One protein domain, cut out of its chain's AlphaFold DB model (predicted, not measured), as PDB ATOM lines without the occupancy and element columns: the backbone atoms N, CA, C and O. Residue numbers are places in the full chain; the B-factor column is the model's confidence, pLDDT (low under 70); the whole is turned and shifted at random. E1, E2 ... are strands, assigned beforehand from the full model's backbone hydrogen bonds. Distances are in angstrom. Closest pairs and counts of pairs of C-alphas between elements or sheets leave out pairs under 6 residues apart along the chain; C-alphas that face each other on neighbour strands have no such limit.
ATOM      1  N   MET A   1     -38.127 -18.628 -11.285       68.19
ATOM      2  CA  MET A   1     -36.843 -18.470 -10.570       68.19
ATOM      3  C   MET A   1     -37.197 -18.367  -9.110       68.19
ATOM      4  O   MET A   1     -38.112 -17.614  -8.791       68.19
ATOM      5  N   ASP A   2     -36.541 -19.162  -8.277       83.75
ATOM      6  CA  ASP A   2     -36.891 -19.270  -6.866       83.75
ATOM      7  C   ASP A   2     -35.964 -18.369  -6.062       83.75
ATOM      8  O   ASP A   2     -34.744 -18.415  -6.231       83.75
ATOM      9  N   PHE A   3     -36.544 -17.539  -5.204       88.44
ATOM     10  CA  PHE A   3     -35.806 -16.636  -4.335       88.44
ATOM     11  C   PHE A   3     -36.054 -16.997  -2.880       88.44
ATOM     12  O   PHE A   3     -37.129 -17.473  -2.527       88.44
ATOM     13  N   VAL A   4     -35.059 -16.754  -2.034       89.62
ATOM     14  CA  VAL A   4     -35.192 -16.895  -0.585       89.62
ATOM     15  C   VAL A   4     -35.007 -15.518   0.030       89.62
ATOM     16  O   VAL A   4     -34.060 -14.798  -0.303       89.62
ATOM     17  N   ASP A   5     -35.958 -15.113   0.859       89.44
ATOM     18  CA  ASP A   5     -35.884 -13.835   1.554       89.44
ATOM     19  C   ASP A   5     -35.027 -13.912   2.822       89.44
ATOM     20  O   ASP A   5     -34.527 -14.962   3.232       89.44
ATOM     21  N   VAL A   6     -34.858 -12.761   3.466       90.88
ATOM     22  CA  VAL A   6     -34.119 -12.612   4.721       90.88
ATOM     23  C   VAL A   6     -34.642 -13.509   5.857       90.88
ATOM     24  O   VAL A   6     -33.868 -13.829   6.753       90.88
ATOM     25  N   PHE A   7     -35.896 -13.965   5.823       89.75
ATOM     26  CA  PHE A   7     -36.509 -14.855   6.818       89.75
ATOM     27  C   PHE A   7     -36.465 -16.333   6.413       89.75
ATOM     28  O   PHE A   7     -37.153 -17.154   7.014       89.75
ATOM     29  N   ASN A   8     -35.658 -16.693   5.412       88.44
ATOM     30  CA  ASN A   8     -35.559 -18.056   4.898       88.44
ATOM     31  C   ASN A   8     -36.883 -18.576   4.292       88.44
ATOM     32  O   ASN A   8     -37.129 -19.783   4.259       88.44
ATOM     33  N   VAL A   9     -37.738 -17.669   3.804       87.88
ATOM     34  CA  VAL A   9     -38.980 -18.007   3.104       87.88
ATOM     35  C   VAL A   9     -38.720 -18.088   1.606       87.88
ATOM     36  O   VAL A   9     -38.107 -17.192   1.022       87.88
ATOM     37  N   LYS A  10     -39.209 -19.160   0.974       89.50
ATOM     38  CA  LYS A  10     -39.111 -19.366  -0.472       89.50
ATOM     39  C   LYS A  10     -40.232 -18.630  -1.213       89.50
ATOM     40  O   LYS A  10     -41.407 -18.804  -0.899       89.50
ATOM     41  N   HIS A  11     -39.852 -17.884  -2.245       88.56
ATOM     42  CA  HIS A  11     -40.720 -17.120  -3.131       88.56
ATOM     43  C   HIS A  11     -40.554 -17.592  -4.574       88.56
ATOM     44  O   HIS A  11     -39.443 -17.610  -5.111       88.56
ATOM     45  N   GLU A  12     -41.663 -17.957  -5.208       89.06
ATOM     46  CA  GLU A  12     -41.713 -18.403  -6.602       89.06
ATOM     47  C   GLU A  12     -42.307 -17.291  -7.481       89.06
ATOM     48  O   GLU A  12     -43.011 -16.408  -6.992       89.06
ATOM     49  N   ASN A  13     -41.996 -17.302  -8.781       88.62
ATOM     50  CA  ASN A  13     -42.503 -16.332  -9.770       88.62
ATOM     51  C   ASN A  13     -42.272 -14.847  -9.424       88.62
ATOM     52  O   ASN A  13     -43.029 -13.975  -9.841       88.62
ATOM     53  N   CYS A  14     -41.206 -14.540  -8.684       90.00
ATOM     54  CA  CYS A  14     -40.826 -13.162  -8.386       90.00
ATOM     55  C   CYS A  14     -39.805 -12.619  -9.396       90.00
ATOM     56  O   CYS A  14     -39.091 -13.371 -10.061       90.00
ATOM     57  N   LYS A  15     -39.702 -11.293  -9.479       91.56
ATOM     58  CA  LYS A  15     -38.682 -10.576 -10.264       91.56
ATOM     59  C   LYS A  15     -37.858  -9.675  -9.350       91.56
ATOM     60  O   LYS A  15     -38.381  -9.147  -8.377       91.56
ATOM     61  N   ILE A  16     -36.586  -9.455  -9.672       89.88
ATOM     62  CA  ILE A  16     -35.752  -8.480  -8.956       89.88
ATOM     63  C   ILE A  16     -36.172  -7.073  -9.399       89.88
ATOM     64  O   ILE A  16     -36.161  -6.786 -10.595       89.88
ATOM     65  N   VAL A  17     -36.529  -6.206  -8.450       90.06
ATOM     66  CA  VAL A  17     -36.984  -4.829  -8.728       90.06
ATOM     67  C   VAL A  17     -35.994  -3.761  -8.290       90.06
ATOM     68  O   VAL A  17     -35.933  -2.699  -8.898       90.06
ATOM     69  N   GLU A  18     -35.184  -4.037  -7.270       82.94
ATOM     70  CA  GLU A  18     -34.184  -3.091  -6.783       82.94
ATOM     71  C   GLU A  18     -32.948  -3.848  -6.308       82.94
ATOM     72  O   GLU A  18     -33.035  -4.860  -5.613       82.94
ATOM     73  N   THR A  19     -31.772  -3.352  -6.673       77.38
ATOM     74  CA  THR A  19     -30.502  -3.815  -6.112       77.38
ATOM     75  C   THR A  19     -29.860  -2.638  -5.407       77.38
ATOM     76  O   THR A  19     -29.467  -1.662  -6.045       77.38
ATOM     77  N   ARG A  20     -29.741  -2.714  -4.080       69.38
ATOM     78  CA  ARG A  20     -29.053  -1.672  -3.319       69.38
ATOM     79  C   ARG A  20     -27.561  -1.932  -3.389       69.38
ATOM     80  O   ARG A  20     -27.005  -2.578  -2.514       69.38
ATOM     81  N   ASN A  21     -26.910  -1.445  -4.443       65.75
ATOM     82  CA  ASN A  21     -25.472  -1.658  -4.664       65.75
ATOM     83  C   ASN A  21     -24.599  -1.140  -3.507       65.75
ATOM     84  O   ASN A  21     -23.521  -1.672  -3.265       65.75
ATOM     85  N   GLU A  22     -25.092  -0.155  -2.751       63.22
ATOM     86  CA  GLU A  22     -24.479   0.356  -1.513       63.22
ATOM     87  C   GLU A  22     -24.272  -0.760  -0.474       63.22
ATOM     88  O   GLU A  22     -23.268  -0.806   0.236       63.22
ATOM     89  N   PHE A  23     -25.206  -1.710  -0.444       64.12
ATOM     90  CA  PHE A  23     -25.152  -2.928   0.339       64.12
ATOM     91  C   PHE A  23     -25.036  -4.083  -0.651       64.12
ATOM     92  O   PHE A  23     -26.036  -4.726  -0.940       64.12
ATOM     93  N   ASN A  24     -23.826  -4.355  -1.165       72.38
ATOM     94  CA  ASN A  24     -23.490  -5.357  -2.207       72.38
ATOM     95  C   ASN A  24     -24.242  -6.711  -2.154       72.38
ATOM     96  O   ASN A  24     -24.236  -7.463  -3.131       72.38
ATOM     97  N   ARG A  25     -24.865  -7.040  -1.019       82.12
ATOM     98  CA  ARG A  25     -25.618  -8.252  -0.736       82.12
ATOM     99  C   ARG A  25     -27.146  -8.124  -0.774       82.12
ATOM    100  O   ARG A  25     -27.788  -9.151  -0.932       82.12
ATOM    101  N   ILE A  26     -27.737  -6.941  -0.628       86.75
ATOM    102  CA  ILE A  26     -29.190  -6.780  -0.469       86.75
ATOM    103  C   ILE A  26     -29.848  -6.494  -1.822       86.75
ATOM    104  O   ILE A  26     -29.400  -5.638  -2.588       86.75
ATOM    105  N   PHE A  27     -30.938  -7.199  -2.108       89.94
ATOM    106  CA  PHE A  27     -31.808  -6.912  -3.246       89.94
ATOM    107  C   PHE A  27     -33.271  -7.121  -2.871       89.94
ATOM    108  O   PHE A  27     -33.577  -7.807  -1.898       89.94
ATOM    109  N   ILE A  28     -34.165  -6.502  -3.631       91.19
ATOM    110  CA  ILE A  28     -35.607  -6.576  -3.431       91.19
ATOM    111  C   ILE A  28     -36.208  -7.338  -4.603       91.19
ATOM    112  O   ILE A  28     -35.909  -7.040  -5.765       91.19
ATOM    113  N   ILE A  29     -37.059  -8.304  -4.286       92.81
ATOM    114  CA  ILE A  29     -37.900  -9.008  -5.250       92.81
ATOM    115  C   ILE A  29     -39.349  -8.549  -5.121       92.81
ATOM    116  O   ILE A  29     -39.759  -8.086  -4.060       92.81
ATOM    117  N   GLU A  30     -40.117  -8.691  -6.192       92.62
ATOM    118  CA  GLU A  30     -41.547  -8.390  -6.243       92.62
ATOM    119  C   GLU A  30     -42.297  -9.572  -6.863       92.62
ATOM    120  O   GLU A  30     -41.837 -10.124  -7.871       92.62
ATOM    121  N   ASN A  31     -43.424  -9.962  -6.265       90.88
ATOM    122  CA  ASN A  31     -44.307 -11.001  -6.798       90.88
ATOM    123  C   ASN A  31     -45.379 -10.421  -7.745       90.88
ATOM    124  O   ASN A  31     -45.471  -9.208  -7.941       90.88
ATOM    125  N   GLU A  32     -46.215 -11.279  -8.337       88.81
ATOM    126  CA  GLU A  32     -47.292 -10.856  -9.254       88.81
ATOM    127  C   GLU A  32     -48.362  -9.971  -8.592       88.81
ATOM    128  O   GLU A  32     -49.024  -9.192  -9.274       88.81
ATOM    129  N   GLN A  33     -48.514 -10.059  -7.267       88.19
ATOM    130  CA  GLN A  33     -49.449  -9.245  -6.484       88.19
ATOM    131  C   GLN A  33     -48.872  -7.866  -6.117       88.19
ATOM    132  O   GLN A  33     -49.574  -7.040  -5.537       88.19
ATOM    133  N   GLY A  34     -47.610  -7.594  -6.469       87.19
ATOM    134  CA  GLY A  34     -46.913  -6.351  -6.134       87.19
ATOM    135  C   GLY A  34     -46.322  -6.323  -4.721       87.19
ATOM    136  O   GLY A  34     -45.834  -5.281  -4.285       87.19
ATOM    137  N   GLU A  35     -46.338  -7.445  -3.999       89.81
ATOM    138  CA  GLU A  35     -45.698  -7.570  -2.690       89.81
ATOM    139  C   GLU A  35     -44.183  -7.672  -2.856       89.81
ATOM    140  O   GLU A  35     -43.684  -8.329  -3.776       89.81
ATOM    141  N   ARG A  36     -43.442  -7.023  -1.953       91.44
ATOM    142  CA  ARG A  36     -41.985  -6.913  -2.033       91.44
ATOM    143  C   ARG A  36     -41.300  -7.594  -0.868       91.44
ATOM    144  O   ARG A  36     -41.674  -7.386   0.284       91.44
ATOM    145  N   PHE A  37     -40.226  -8.309  -1.176       90.62
ATOM    146  CA  PHE A  37     -39.445  -9.055  -0.197       90.62
ATOM    147  C   PHE A  37     -37.972  -8.701  -0.311       90.62
ATOM    148  O   PHE A  37     -37.447  -8.467  -1.401       90.62
ATOM    149  N   THR A  38     -37.300  -8.636   0.836       91.19
ATOM    150  CA  THR A  38     -35.863  -8.363   0.892       91.19
ATOM    151  C   THR A  38     -35.109  -9.682   0.876       91.19
ATOM    152  O   THR A  38     -35.396 -10.561   1.681       91.19
ATOM    153  N   CYS A  39     -34.122  -9.805  -0.001       90.50
ATOM    154  CA  CYS A  39     -33.311 -11.000  -0.190       90.50
ATOM    155  C   CYS A  39     -31.820 -10.691  -0.026       90.50
ATOM    156  O   CYS A  39     -31.376  -9.539  -0.128       90.50
ATOM    157  N   LEU A  40     -31.035 -11.748   0.191       87.88
ATOM    158  CA  LEU A  40     -29.585 -11.670   0.333       87.88
ATOM    159  C   LEU A  40     -28.875 -12.488  -0.737       87.88
ATOM    160  O   LEU A  40     -29.172 -13.655  -0.954       87.88
ATOM    161  N   LYS A  41     -27.880 -11.885  -1.388       82.06
ATOM    162  CA  LYS A  41     -26.973 -12.603  -2.288       82.06
ATOM    163  C   LYS A  41     -26.088 -13.529  -1.455       82.06
ATOM    164  O   LYS A  41     -25.490 -13.101  -0.466       82.06
ATOM    165  N   GLU A  42     -25.954 -14.782  -1.866       69.31
ATOM    166  CA  GLU A  42     -25.103 -15.740  -1.149       69.31
ATOM    167  C   GLU A  42     -23.608 -15.409  -1.280       69.31
ATOM    168  O   GLU A  42     -22.861 -15.547  -0.316       69.31
ATOM    169  N   ASN A  43     -23.188 -14.872  -2.429       69.19
ATOM    170  CA  ASN A  43     -21.775 -14.670  -2.782       69.19
ATOM    171  C   ASN A  43     -21.323 -13.199  -2.766       69.19
ATOM    172  O   ASN A  43     -20.448 -12.807  -3.539       69.19
ATOM    173  N   ALA A  44     -21.934 -12.343  -1.942       69.25
ATOM    174  CA  ALA A  44     -21.490 -10.951  -1.868       69.25
ATOM    175  C   ALA A  44     -20.113 -10.843  -1.178       69.25
ATOM    176  O   ALA A  44     -19.888 -11.516  -0.172       69.25
ATOM    177  N   PRO A  45     -19.196  -9.996  -1.682       67.25
ATOM    178  CA  PRO A  45     -17.867  -9.847  -1.100       67.25
ATOM    179  C   PRO A  45     -17.944  -9.302   0.332       67.25
ATOM    180  O   PRO A  45     -18.669  -8.340   0.608       67.25
ATOM    181  N   ILE A  46     -17.156  -9.897   1.234       62.88
ATOM    182  CA  ILE A  46     -17.072  -9.485   2.638       62.88
ATOM    183  C   ILE A  46     -16.505  -8.067   2.712       62.88
ATOM    184  O   ILE A  46     -15.375  -7.800   2.300       62.88
ATOM    185  N   GLY A  47     -17.298  -7.136   3.245       63.25
ATOM    186  CA  GLY A  47     -16.836  -5.783   3.526       63.25
ATOM    187  C   GLY A  47     -15.718  -5.804   4.570       63.25
ATOM    188  O   GLY A  47     -15.838  -6.457   5.600       63.25
ATOM    189  N   LYS A  48     -14.641  -5.045   4.333       58.38
ATOM    190  CA  LYS A  48     -13.403  -5.026   5.144       58.38
ATOM    191  C   LYS A  48     -13.561  -4.730   6.651       58.38
ATOM    192  O   LYS A  48     -12.561  -4.783   7.357       58.38
ATOM    193  N   LYS A  49     -14.746  -4.355   7.148       58.25
ATOM    194  CA  LYS A  49     -14.919  -3.752   8.486       58.25
ATOM    195  C   LYS A  49     -15.763  -4.537   9.496       58.25
ATOM    196  O   LYS A  49     -15.799  -4.109  10.640       58.25
ATOM    197  N   PHE A  50     -16.407  -5.649   9.141       56.03
ATOM    198  CA  PHE A  50     -17.252  -6.379  10.098       56.03
ATOM    199  C   PHE A  50     -17.025  -7.890  10.044       56.03
ATOM    200  O   PHE A  50     -17.038  -8.502   8.977       56.03
ATOM    201  N   GLY A  51     -16.801  -8.478  11.222       59.66
ATOM    202  CA  GLY A  51     -16.691  -9.916  11.418       59.66
ATOM    203  C   GLY A  51     -18.040 -10.584  11.179       59.66
ATOM    204  O   GLY A  51     -18.934 -10.499  12.012       59.66
ATOM    205  N   GLY A  52     -18.166 -11.250  10.036       63.12
ATOM    206  CA  GLY A  52     -19.297 -12.113   9.719       63.12
ATOM    207  C   GLY A  52     -20.426 -11.447   8.932       63.12
ATOM    208  O   GLY A  52     -20.665 -10.242   8.967       63.12
ATOM    209  N   HIS A  53     -21.133 -12.294   8.194       71.81
ATOM    210  CA  HIS A  53     -22.317 -11.943   7.431       71.81
ATOM    211  C   HIS A  53     -23.546 -12.543   8.101       71.81
ATOM    212  O   HIS A  53     -23.600 -13.752   8.323       71.81
ATOM    213  N   TRP A  54     -24.549 -11.715   8.382       75.88
ATOM    214  CA  TRP A  54     -25.851 -12.200   8.826       75.88
ATOM    215  C   TRP A  54     -26.494 -13.049   7.722       75.88
ATOM    216  O   TRP A  54     -26.631 -12.566   6.603       75.88
ATOM    217  N   LYS A  55     -26.805 -14.323   7.973       78.56
ATOM    218  CA  LYS A  55     -27.230 -15.245   6.907       78.56
ATOM    219  C   LYS A  55     -28.708 -15.089   6.570       78.56
ATOM    220  O   LYS A  55     -28.980 -14.532   5.521       78.56
ATOM    221  N   HIS A  56     -29.585 -15.549   7.453       83.00
ATOM    222  CA  HIS A  56     -31.042 -15.418   7.396       83.00
ATOM    223  C   HIS A  56     -31.580 -15.483   8.838       83.00
ATOM    224  O   HIS A  56     -30.901 -16.023   9.718       83.00
ATOM    225  N   ALA A  57     -32.767 -14.931   9.083       85.56
ATOM    226  CA  ALA A  57     -33.561 -15.150  10.294       85.56
ATOM    227  C   ALA A  57     -34.354 -16.463  10.187       85.56
ATOM    228  O   ALA A  57     -34.406 -17.074   9.116       85.56
ATOM    229  N   ASN A  58     -34.994 -16.883  11.284       84.38
ATOM    230  CA  ASN A  58     -35.966 -17.967  11.207       84.38
ATOM    231  C   ASN A  58     -37.269 -17.463  10.563       84.38
ATOM    232  O   ASN A  58     -37.671 -16.326  10.825       84.38
ATOM    233  N   PRO A  59     -37.994 -18.313   9.814       83.44
ATOM    234  CA  PRO A  59     -39.286 -17.938   9.235       83.44
ATOM    235  C   PRO A  59     -40.322 -17.480  10.272       83.44
ATOM    236  O   PRO A  59     -41.129 -16.592   9.998       83.44
ATOM    237  N   GLN A  60     -40.270 -18.041  11.482       84.00
ATOM    238  CA  GLN A  60     -41.165 -17.691  12.595       84.00
ATOM    239  C   GLN A  60     -40.933 -16.270  13.132       84.00
ATOM    240  O   GLN A  60     -41.860 -15.662  13.666       84.00
TER     241      GLN A  60
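This is residues 1 to 60 of the 72 residues of an uncharacterized protein of Lactobacillus sp. SL9-6 (UniProt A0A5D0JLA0). There is little regular structure: a small sheet of three strands, with residues 1 to 14 folded into a loop and residues 41 to 60 running out beyond E3 and folding back. E1, E2 and E3, in that order, form a meander, each strand the antiparallel neighbour of the one before. The 60 printed residues include 15 in named strands, class all strand, with no named helix. The whole is only just compact, close to loose, with a radius of gyration of the C-alphas of 12.1 A and spans of 38 by 26 by 16 A.

E2, residues 26 to 30, is the inner strand. It forms a hairpin with E1, residues 15 to 19, at 146 degrees; N 28 and O 18 are 2.8 A apart. It forms another with E3, residues 36 to 40, at 148 degrees; N 39 and O 27 are 2.8 A apart. Residues 3 to 4 pair antiparallel with residues 10 to 11.

E1 spans 11.4 A from C-alpha 15 at (-38.682, -10.576, -10.264). E2 spans 13.7 A; E3 spans 13.5 A, ending at C-alpha 40 (-29.585, -11.670, 0.333).

The printed part has no cut and no long link. pLDDT is under 70 at residues 1, 20 to 23 and 42 to 52.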